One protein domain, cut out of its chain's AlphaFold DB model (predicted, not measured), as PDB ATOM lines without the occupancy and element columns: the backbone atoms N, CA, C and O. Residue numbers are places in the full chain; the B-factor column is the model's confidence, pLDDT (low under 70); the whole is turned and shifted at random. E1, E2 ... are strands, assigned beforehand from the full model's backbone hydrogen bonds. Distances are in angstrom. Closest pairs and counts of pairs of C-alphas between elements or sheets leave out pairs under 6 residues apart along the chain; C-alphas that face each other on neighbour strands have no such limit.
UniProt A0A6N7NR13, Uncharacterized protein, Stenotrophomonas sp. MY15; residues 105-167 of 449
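What this domain is: This is residues 105 to 167 of the 449 residues of an uncharacterized protein of Stenotrophomonas sp. MY15 (UniProt A0A6N7NR13). A twisted three-stranded meander, E1, E2 and E3, each strand the antiparallel neighbour of the one before, has a small hairpin, E4 and E5, beside E1, reached through a long link. The 63 printed residues are all strand in class, though under half are in the five named strands; the whole is compact, radius of gyration of the C-alphas 10.8 A, spanning 30 by 24 by 20 A.

Where its parts are: Find C-alpha 115 at (-16.087, -41.456, 43.929), where E1, residues 115 to 118, begins its 9.6 A. Next come E2, 121 to 127, 19.3 A; E3, 133 to 141, 21.1 A; E4, 155 to 158, 9.2 A; and E5, 163 to 166, 9.5 A, ending at (-9.096, -36.584, 43.718).

How they stand to each other: Look for N 116 and O 123, 3.0 A, between E1 and E2; N 124 and O 136, 2.8 A, between E2 and E3; N 156 and O 165, 2.8 A, between E4 and E5. E3 bends by 60 degrees at residue 138. The closest C-alphas of E1 and E5, Arg 116 and Val 163, are 4.9 A apart. E3 and E4 are apart.

The domain as a whole: The printed part has no cut. Residues 150 to 153 and 167 have pLDDT under 70.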
ATOM      1  N   THR A 105     -17.378 -52.971  34.929       87.50
ATOM      2  CA  THR A 105     -16.731 -52.085  33.964       87.50
ATOM      3  C   THR A 105     -17.746 -51.137  33.328       87.50
ATOM      4  O   THR A 105     -18.932 -51.447  33.191       87.50
ATOM      5  N   THR A 106     -17.294 -49.941  32.976       85.19
ATOM      6  CA  THR A 106     -18.084 -48.913  32.306       85.19
ATOM      7  C   THR A 106     -17.207 -48.117  31.344       85.19
ATOM      8  O   THR A 106     -16.019 -47.924  31.586       85.19
ATOM      9  N   SER A 107     -17.810 -47.621  30.263       85.44
ATOM     10  CA  SER A 107     -17.193 -46.672  29.323       85.44
ATOM     11  C   SER A 107     -17.219 -45.225  29.838       85.44
ATOM     12  O   SER A 107     -16.977 -44.288  29.087       85.44
ATOM     13  N   PHE A 108     -17.606 -45.007  31.097       84.81
ATOM     14  CA  PHE A 108     -17.499 -43.712  31.758       84.81
ATOM     15  C   PHE A 108     -16.068 -43.525  32.269       84.81
ATOM     16  O   PHE A 108     -15.557 -44.412  32.940       84.81
ATOM     17  N   PHE A 109     -15.440 -42.378  32.002       84.06
ATOM     18  CA  PHE A 109     -14.017 -42.142  32.288       84.06
ATOM     19  C   PHE A 109     -13.774 -41.019  33.295       84.06
ATOM     20  O   PHE A 109     -13.279 -39.948  32.933       84.06
ATOM     21  N   PRO A 110     -14.133 -41.204  34.571       83.94
ATOM     22  CA  PRO A 110     -13.696 -40.287  35.600       83.94
ATOM     23  C   PRO A 110     -12.229 -40.588  35.951       83.94
ATOM     24  O   PRO A 110     -11.783 -41.733  35.832       83.94
ATOM     25  N   PRO A 111     -11.475 -39.598  36.444       83.06
ATOM     26  CA  PRO A 111     -10.111 -39.826  36.905       83.06
ATOM     27  C   PRO A 111     -10.049 -40.914  37.980       83.06
ATOM     28  O   PRO A 111     -10.960 -41.049  38.805       83.06
ATOM     29  N   SER A 112      -8.982 -41.709  37.967       84.12
ATOM     30  CA  SER A 112      -8.839 -42.848  38.876       84.12
ATOM     31  C   SER A 112      -8.896 -42.403  40.341       84.12
ATOM     32  O   SER A 112      -8.308 -41.395  40.727       84.12
ATOM     33  N   GLY A 113      -9.631 -43.141  41.168       82.06
ATOM     34  CA  GLY A 113      -9.911 -42.783  42.556       82.06
ATOM     35  C   GLY A 113     -11.103 -41.845  42.741       82.06
ATOM     36  O   GLY A 113     -11.408 -41.513  43.886       82.06
ATOM     37  N   SER A 114     -11.787 -41.444  41.662       87.06
ATOM     38  CA  SER A 114     -13.037 -40.689  41.770       87.06
ATOM     39  C   SER A 114     -14.127 -41.509  42.442       87.06
ATOM     40  O   SER A 114     -14.179 -42.730  42.294       87.06
ATOM     41  N   VAL A 115     -15.018 -40.832  43.153       88.62
ATOM     42  CA  VAL A 115     -16.087 -41.456  43.929       88.62
ATOM     43  C   VAL A 115     -17.432 -40.880  43.516       88.62
ATOM     44  O   VAL A 115     -17.576 -39.668  43.342       88.62
ATOM     45  N   ARG A 116     -18.431 -41.743  43.333       87.88
ATOM     46  CA  ARG A 116     -19.797 -41.314  43.020       87.88
ATOM     47  C   ARG A 116     -20.832 -42.217  43.669       87.88
ATOM     48  O   ARG A 116     -20.593 -43.407  43.867       87.88
ATOM     49  N   CYS A 117     -22.007 -41.658  43.927       88.06
ATOM     50  CA  CYS A 117     -23.154 -42.436  44.366       88.06
ATOM     51  C   CYS A 117     -23.824 -43.132  43.173       88.06
ATOM     52  O   CYS A 117     -24.164 -42.479  42.186       88.06
ATOM     53  N   MET A 118     -24.005 -44.451  43.242       82.44
ATOM     54  CA  MET A 118     -24.692 -45.244  42.221       82.44
ATOM     55  C   MET A 118     -25.692 -46.200  42.847       82.44
ATOM     56  O   MET A 118     -25.310 -47.089  43.603       82.44
ATOM     57  N   ASN A 119     -26.966 -46.061  42.471       78.56
ATOM     58  CA  ASN A 119     -28.051 -46.921  42.954       78.56
ATOM     59  C   ASN A 119     -28.056 -47.053  44.490       78.56
ATOM     60  O   ASN A 119     -28.197 -48.150  45.015       78.56
ATOM     61  N   GLY A 120     -27.807 -45.949  45.200       79.81
ATOM     62  CA  GLY A 120     -27.774 -45.911  46.663       79.81
ATOM     63  C   GLY A 120     -26.483 -46.416  47.325       79.81
ATOM     64  O   GLY A 120     -26.358 -46.316  48.541       79.81
ATOM     65  N   CYS A 121     -25.508 -46.928  46.563       87.06
ATOM     66  CA  CYS A 121     -24.194 -47.327  47.076       87.06
ATOM     67  C   CYS A 121     -23.086 -46.431  46.518       87.06
ATOM     68  O   CYS A 121     -23.039 -46.119  45.325       87.06
ATOM     69  N   GLU A 122     -22.139 -46.057  47.364       88.00
ATOM     70  CA  GLU A 122     -20.980 -45.287  46.946       88.00
ATOM     71  C   GLU A 122     -19.959 -46.198  46.250       88.00
ATOM     72  O   GLU A 122     -19.671 -47.311  46.692       88.00
ATOM     73  N   SER A 123     -19.452 -45.750  45.102       87.81
ATOM     74  CA  SER A 123     -18.542 -46.518  44.252       87.81
ATOM     75  C   SER A 123     -17.329 -45.699  43.853       87.81
ATOM     76  O   SER A 123     -17.449 -44.531  43.478       87.81
ATOM     77  N   VAL A 124     -16.167 -46.343  43.909       88.81
ATOM     78  CA  VAL A 124     -14.871 -45.780  43.530       88.81
ATOM     79  C   VAL A 124     -14.506 -46.284  42.144       88.81
ATOM     80  O   VAL A 124     -14.597 -47.482  41.879       88.81
ATOM     81  N   PHE A 125     -14.081 -45.378  41.274       88.94
ATOM     82  CA  PHE A 125     -13.645 -45.692  39.919       88.94
ATOM     83  C   PHE A 125     -12.145 -45.925  39.867       88.94
ATOM     84  O   PHE A 125     -11.364 -45.239  40.530       88.94
ATOM     85  N   ARG A 126     -11.740 -46.871  39.032       87.06
ATOM     86  CA  ARG A 126     -10.359 -47.164  38.692       87.06
ATOM     87  C   ARG A 126     -10.249 -47.278  37.181       87.06
ATOM     88  O   ARG A 126     -11.012 -48.010  36.560       87.06
ATOM     89  N   ASP A 127      -9.294 -46.557  36.620       85.69
ATOM     90  CA  ASP A 127      -8.940 -46.683  35.211       85.69
ATOM     91  C   ASP A 127      -8.231 -48.026  34.969       85.69
ATOM     92  O   ASP A 127      -7.337 -48.405  35.738       85.69
ATOM     93  N   ASN A 128      -8.668 -48.759  33.945       83.56
ATOM     94  CA  ASN A 128      -8.081 -50.035  33.541       83.56
ATOM     95  C   ASN A 128      -6.971 -49.858  32.484       83.56
ATOM     96  O   ASN A 128      -6.208 -50.794  32.258       83.56
ATOM     97  N   GLY A 129      -6.838 -48.671  31.876       77.81
ATOM     98  CA  GLY A 129      -5.834 -48.370  30.848       77.81
ATOM     99  C   GLY A 129      -6.163 -48.894  29.446       77.81
ATOM    100  O   GLY A 129      -5.320 -48.807  28.557       77.81
ATOM    101  N   ASP A 130      -7.363 -49.434  29.242       77.81
ATOM    102  CA  ASP A 130      -7.843 -50.057  28.001       77.81
ATOM    103  C   ASP A 130      -9.119 -49.385  27.464       77.81
ATOM    104  O   ASP A 130      -9.999 -50.045  26.915       77.81
ATOM    105  N   ASP A 131      -9.247 -48.070  27.663       76.19
ATOM    106  CA  ASP A 131     -10.479 -47.326  27.393       76.19
ATOM    107  C   ASP A 131     -11.701 -47.933  28.130       76.19
ATOM    108  O   ASP A 131     -12.844 -47.901  27.665       76.19
ATOM    109  N   THR A 132     -11.492 -48.463  29.336       82.88
ATOM    110  CA  THR A 132     -12.578 -48.783  30.263       82.88
ATOM    111  C   THR A 132     -12.227 -48.363  31.686       82.88
ATOM    112  O   THR A 132     -11.060 -48.286  32.070       82.88
ATOM    113  N   THR A 133     -13.245 -48.101  32.505       87.69
ATOM    114  CA  THR A 133     -13.050 -47.951  33.950       87.69
ATOM    115  C   THR A 133     -13.836 -49.003  34.707       87.69
ATOM    116  O   THR A 133     -14.971 -49.338  34.368       87.69
ATOM    117  N   THR A 134     -13.229 -49.543  35.756       88.81
ATOM    118  CA  THR A 134     -13.908 -50.413  36.711       88.81
ATOM    119  C   THR A 134     -14.380 -49.572  37.878       88.81
ATOM    120  O   THR A 134     -13.589 -48.854  38.486       88.81
ATOM    121  N   TYR A 135     -15.652 -49.685  38.238       88.38
ATOM    122  CA  TYR A 135     -16.135 -49.163  39.507       88.38
ATOM    123  C   TYR A 135     -16.351 -50.291  40.500       88.38
ATOM    124  O   TYR A 135     -16.918 -51.329  40.159       88.38
ATOM    125  N   THR A 136     -15.950 -50.051  41.743       87.69
ATOM    126  CA  THR A 136     -16.137 -50.985  42.851       87.69
ATOM    127  C   THR A 136     -16.821 -50.255  44.001       87.69
ATOM    128  O   THR A 136     -16.397 -49.148  44.351       87.69
ATOM    129  N   PRO A 137     -17.883 -50.823  44.589       85.69
ATOM    130  CA  PRO A 137     -18.550 -50.204  45.719       85.69
ATOM    131  C   PRO A 137     -17.651 -50.236  46.956       85.69
ATOM    132  O   PRO A 137     -16.948 -51.212  47.208       85.69
ATOM    133  N   ASN A 138     -17.661 -49.156  47.732       82.31
ATOM    134  CA  ASN A 138     -16.844 -49.023  48.943       82.31
ATOM    135  C   ASN A 138     -17.583 -49.459  50.222       82.31
ATOM    136  O   ASN A 138     -17.071 -49.266  51.323       82.31
ATOM    137  N   GLY A 139     -18.796 -50.003  50.079       81.69
ATOM    138  CA  GLY A 139     -19.635 -50.445  51.190       81.69
ATOM    139  C   GLY A 139     -20.447 -49.351  51.881       81.69
ATOM    140  O   GLY A 139     -21.262 -49.671  52.742       81.69
ATOM    141  N   LYS A 140     -20.272 -48.077  51.517       83.81
ATOM    142  CA  LYS A 140     -21.058 -46.976  52.083       83.81
ATOM    143  C   LYS A 140     -22.355 -46.778  51.300       83.81
ATOM    144  O   LYS A 140     -22.389 -46.893  50.075       83.81
ATOM    145  N   VAL A 141     -23.415 -46.448  52.029       85.06
ATOM    146  CA  VAL A 141     -24.724 -46.084  51.477       85.06
ATOM    147  C   VAL A 141     -24.770 -44.572  51.268       85.06
ATOM    148  O   VAL A 141     -24.260 -43.814  52.092       85.06
ATOM    149  N   CYS A 142     -25.364 -44.128  50.166       83.75
ATOM    150  CA  CYS A 142     -25.449 -42.720  49.795       83.75
ATOM    151  C   CYS A 142     -26.826 -42.396  49.204       83.75
ATOM    152  O   CYS A 142     -27.382 -43.175  48.441       83.75
ATOM    153  N   ASP A 143     -27.377 -41.232  49.550       73.69
ATOM    154  CA  ASP A 143     -28.644 -40.744  48.979       73.69
ATOM    155  C   ASP A 143     -28.415 -39.883  47.729       73.69
ATOM    156  O   ASP A 143     -29.140 -39.944  46.738       73.69
ATOM    157  N   LYS A 144     -27.385 -39.033  47.787       71.81
ATOM    158  CA  LYS A 144     -27.094 -37.978  46.805       71.81
ATOM    159  C   LYS A 144     -25.584 -37.821  46.634       71.81
ATOM    160  O   LYS A 144     -24.825 -38.735  46.957       71.81
ATOM    161  N   LYS A 145     -25.168 -36.663  46.094       78.56
ATOM    162  CA  LYS A 145     -23.775 -36.207  45.989       78.56
ATOM    163  C   LYS A 145     -22.975 -36.697  47.207       78.56
ATOM    164  O   LYS A 145     -23.303 -36.278  48.319       78.56
ATOM    165  N   PRO A 146     -21.978 -37.578  47.014       77.25
ATOM    166  CA  PRO A 146     -21.118 -37.988  48.108       77.25
ATOM    167  C   PRO A 146     -20.395 -36.774  48.684       77.25
ATOM    168  O   PRO A 146     -20.068 -35.823  47.967       77.25
ATOM    169  N   ASP A 147     -20.175 -36.808  49.992       77.19
ATOM    170  CA  ASP A 147     -19.354 -35.813  50.663       77.19
ATOM    171  C   ASP A 147     -17.889 -36.072  50.293       77.19
ATOM    172  O   ASP A 147     -17.303 -37.077  50.704       77.19
ATOM    173  N   CYS A 148     -17.332 -35.192  49.459       77.62
ATOM    174  CA  CYS A 148     -15.966 -35.320  48.967       77.62
ATOM    175  C   CYS A 148     -14.936 -35.120  50.092       77.62
ATOM    176  O   CYS A 148     -13.882 -35.751  50.053       77.62
ATOM    177  N   ASP A 149     -15.262 -34.328  51.118       73.06
ATOM    178  CA  ASP A 149     -14.362 -34.047  52.242       73.06
ATOM    179  C   ASP A 149     -14.276 -35.257  53.190       73.06
ATOM    180  O   ASP A 149     -13.214 -35.592  53.721       73.06
ATOM    181  N   ALA A 150     -15.375 -36.006  53.323       69.62
ATOM    182  CA  ALA A 150     -15.447 -37.227  54.128       69.62
ATOM    183  C   ALA A 150     -14.711 -38.442  53.517       69.62
ATOM    184  O   ALA A 150     -14.616 -39.496  54.158       69.62
ATOM    185  N   GLN A 151     -14.186 -38.338  52.288       69.44
ATOM    186  CA  GLN A 151     -13.450 -39.425  51.626       69.44
ATOM    187  C   GLN A 151     -11.973 -39.517  52.053       69.44
ATOM    188  O   GLN A 151     -11.268 -40.431  51.619       69.44
ATOM    189  N   GLY A 152     -11.491 -38.605  52.910       61.12
ATOM    190  CA  GLY A 152     -10.142 -38.650  53.498       61.12
ATOM    191  C   GLY A 152      -8.996 -38.429  52.502       61.12
ATOM    192  O   GLY A 152      -7.826 -38.539  52.859       61.12
ATOM    193  N   LYS A 153      -9.326 -38.117  51.249       64.94
ATOM    194  CA  LYS A 153      -8.413 -37.682  50.193       64.94
ATOM    195  C   LYS A 153      -8.877 -36.283  49.803       64.94
ATOM    196  O   LYS A 153     -10.078 -36.051  49.810       64.94
ATOM    197  N   ASN A 154      -7.960 -35.368  49.494       71.94
ATOM    198  CA  ASN A 154      -8.297 -34.030  48.999       71.94
ATOM    199  C   ASN A 154      -9.098 -34.184  47.694       71.94
ATOM    200  O   ASN A 154      -8.505 -34.348  46.636       71.94
ATOM    201  N   MET A 155     -10.424 -34.291  47.774       78.00
ATOM    202  CA  MET A 155     -11.300 -34.571  46.643       78.00
ATOM    203  C   MET A 155     -12.214 -33.378  46.419       78.00
ATOM    204  O   MET A 155     -12.834 -32.875  47.348       78.00
ATOM    205  N   VAL A 156     -12.352 -32.959  45.166       82.75
ATOM    206  CA  VAL A 156     -13.225 -31.855  44.770       82.75
ATOM    207  C   VAL A 156     -14.386 -32.394  43.948       82.75
ATOM    208  O   VAL A 156     -14.238 -33.290  43.117       82.75
ATOM    209  N   TRP A 157     -15.573 -31.835  44.176       85.44
ATOM    210  CA  TRP A 157     -16.754 -32.172  43.392       85.44
ATOM    211  C   TRP A 157     -16.643 -31.631  41.966       85.44
ATOM    212  O   TRP A 157     -16.721 -30.423  41.742       85.44
ATOM    213  N   ASN A 158     -16.546 -32.531  40.994       84.25
ATOM    214  CA  ASN A 158     -16.639 -32.200  39.584       84.25
ATOM    215  C   ASN A 158     -18.111 -32.249  39.150       84.25
ATOM    216  O   ASN A 158     -18.672 -33.321  38.923       84.25
ATOM    217  N   GLY A 159     -18.742 -31.078  39.025       82.56
ATOM    218  CA  GLY A 159     -20.151 -30.969  38.635       82.56
ATOM    219  C   GLY A 159     -20.457 -31.450  37.212       82.56
ATOM    220  O   GLY A 159     -21.582 -31.866  36.960       82.56
ATOM    221  N   MET A 160     -19.473 -31.447  36.308       78.94
ATOM    222  CA  MET A 160     -19.657 -31.902  34.925       78.94
ATOM    223  C   MET A 160     -19.702 -33.430  34.832       78.94
ATOM    224  O   MET A 160     -20.493 -33.987  34.078       78.94
ATOM    225  N   LEU A 161     -18.868 -34.109  35.620       81.62
ATOM    226  CA  LEU A 161     -18.818 -35.572  35.668       81.62
ATOM    227  C   LEU A 161     -19.731 -36.170  36.751       81.62
ATOM    228  O   LEU A 161     -19.984 -37.373  36.739       81.62
ATOM    229  N   GLY A 162     -20.221 -35.355  37.688       84.56
ATOM    230  CA  GLY A 162     -21.034 -35.812  38.817       84.56
ATOM    231  C   GLY A 162     -20.267 -36.731  39.772       84.56
ATOM    232  O   GLY A 162     -20.847 -37.666  40.325       84.56
ATOM    233  N   VAL A 163     -18.959 -36.501  39.932       86.69
ATOM    234  CA  VAL A 163     -18.071 -37.317  40.776       86.69
ATOM    235  C   VAL A 163     -17.232 -36.441  41.702       86.69
ATOM    236  O   VAL A 163     -16.845 -35.330  41.339       86.69
ATOM    237  N   CYS A 164     -16.907 -36.953  42.887       87.06
ATOM    238  CA  CYS A 164     -15.813 -36.430  43.699       87.06
ATOM    239  C   CYS A 164     -14.505 -36.915  43.084       87.06
ATOM    240  O   CYS A 164     -14.226 -38.110  43.109       87.06
ATOM    241  N   GLN A 165     -13.735 -36.010  42.498       85.69
ATOM    242  CA  GLN A 165     -12.459 -36.320  41.874       85.69
ATOM    243  C   GLN A 165     -11.326 -36.048  42.870       85.69
ATOM    244  O   GLN A 165     -11.346 -34.992  43.503       85.69
ATOM    245  N   PRO A 166     -10.312 -36.921  42.996       79.69
ATOM    246  CA  PRO A 166      -9.096 -36.584  43.718       79.69
ATOM    247  C   PRO A 166      -8.448 -35.354  43.086       79.69
ATOM    248  O   PRO A 166      -8.170 -35.333  41.885       79.69
ATOM    249  N   VAL A 167      -8.201 -34.332  43.900       67.12
ATOM    250  CA  VAL A 167      -7.223 -33.300  43.586       67.12
ATOM    251  C   VAL A 167      -5.892 -34.022  43.601       67.12
ATOM    252  O   VAL A 167      -5.401 -34.431  44.657       67.12
TER     253      VAL A 167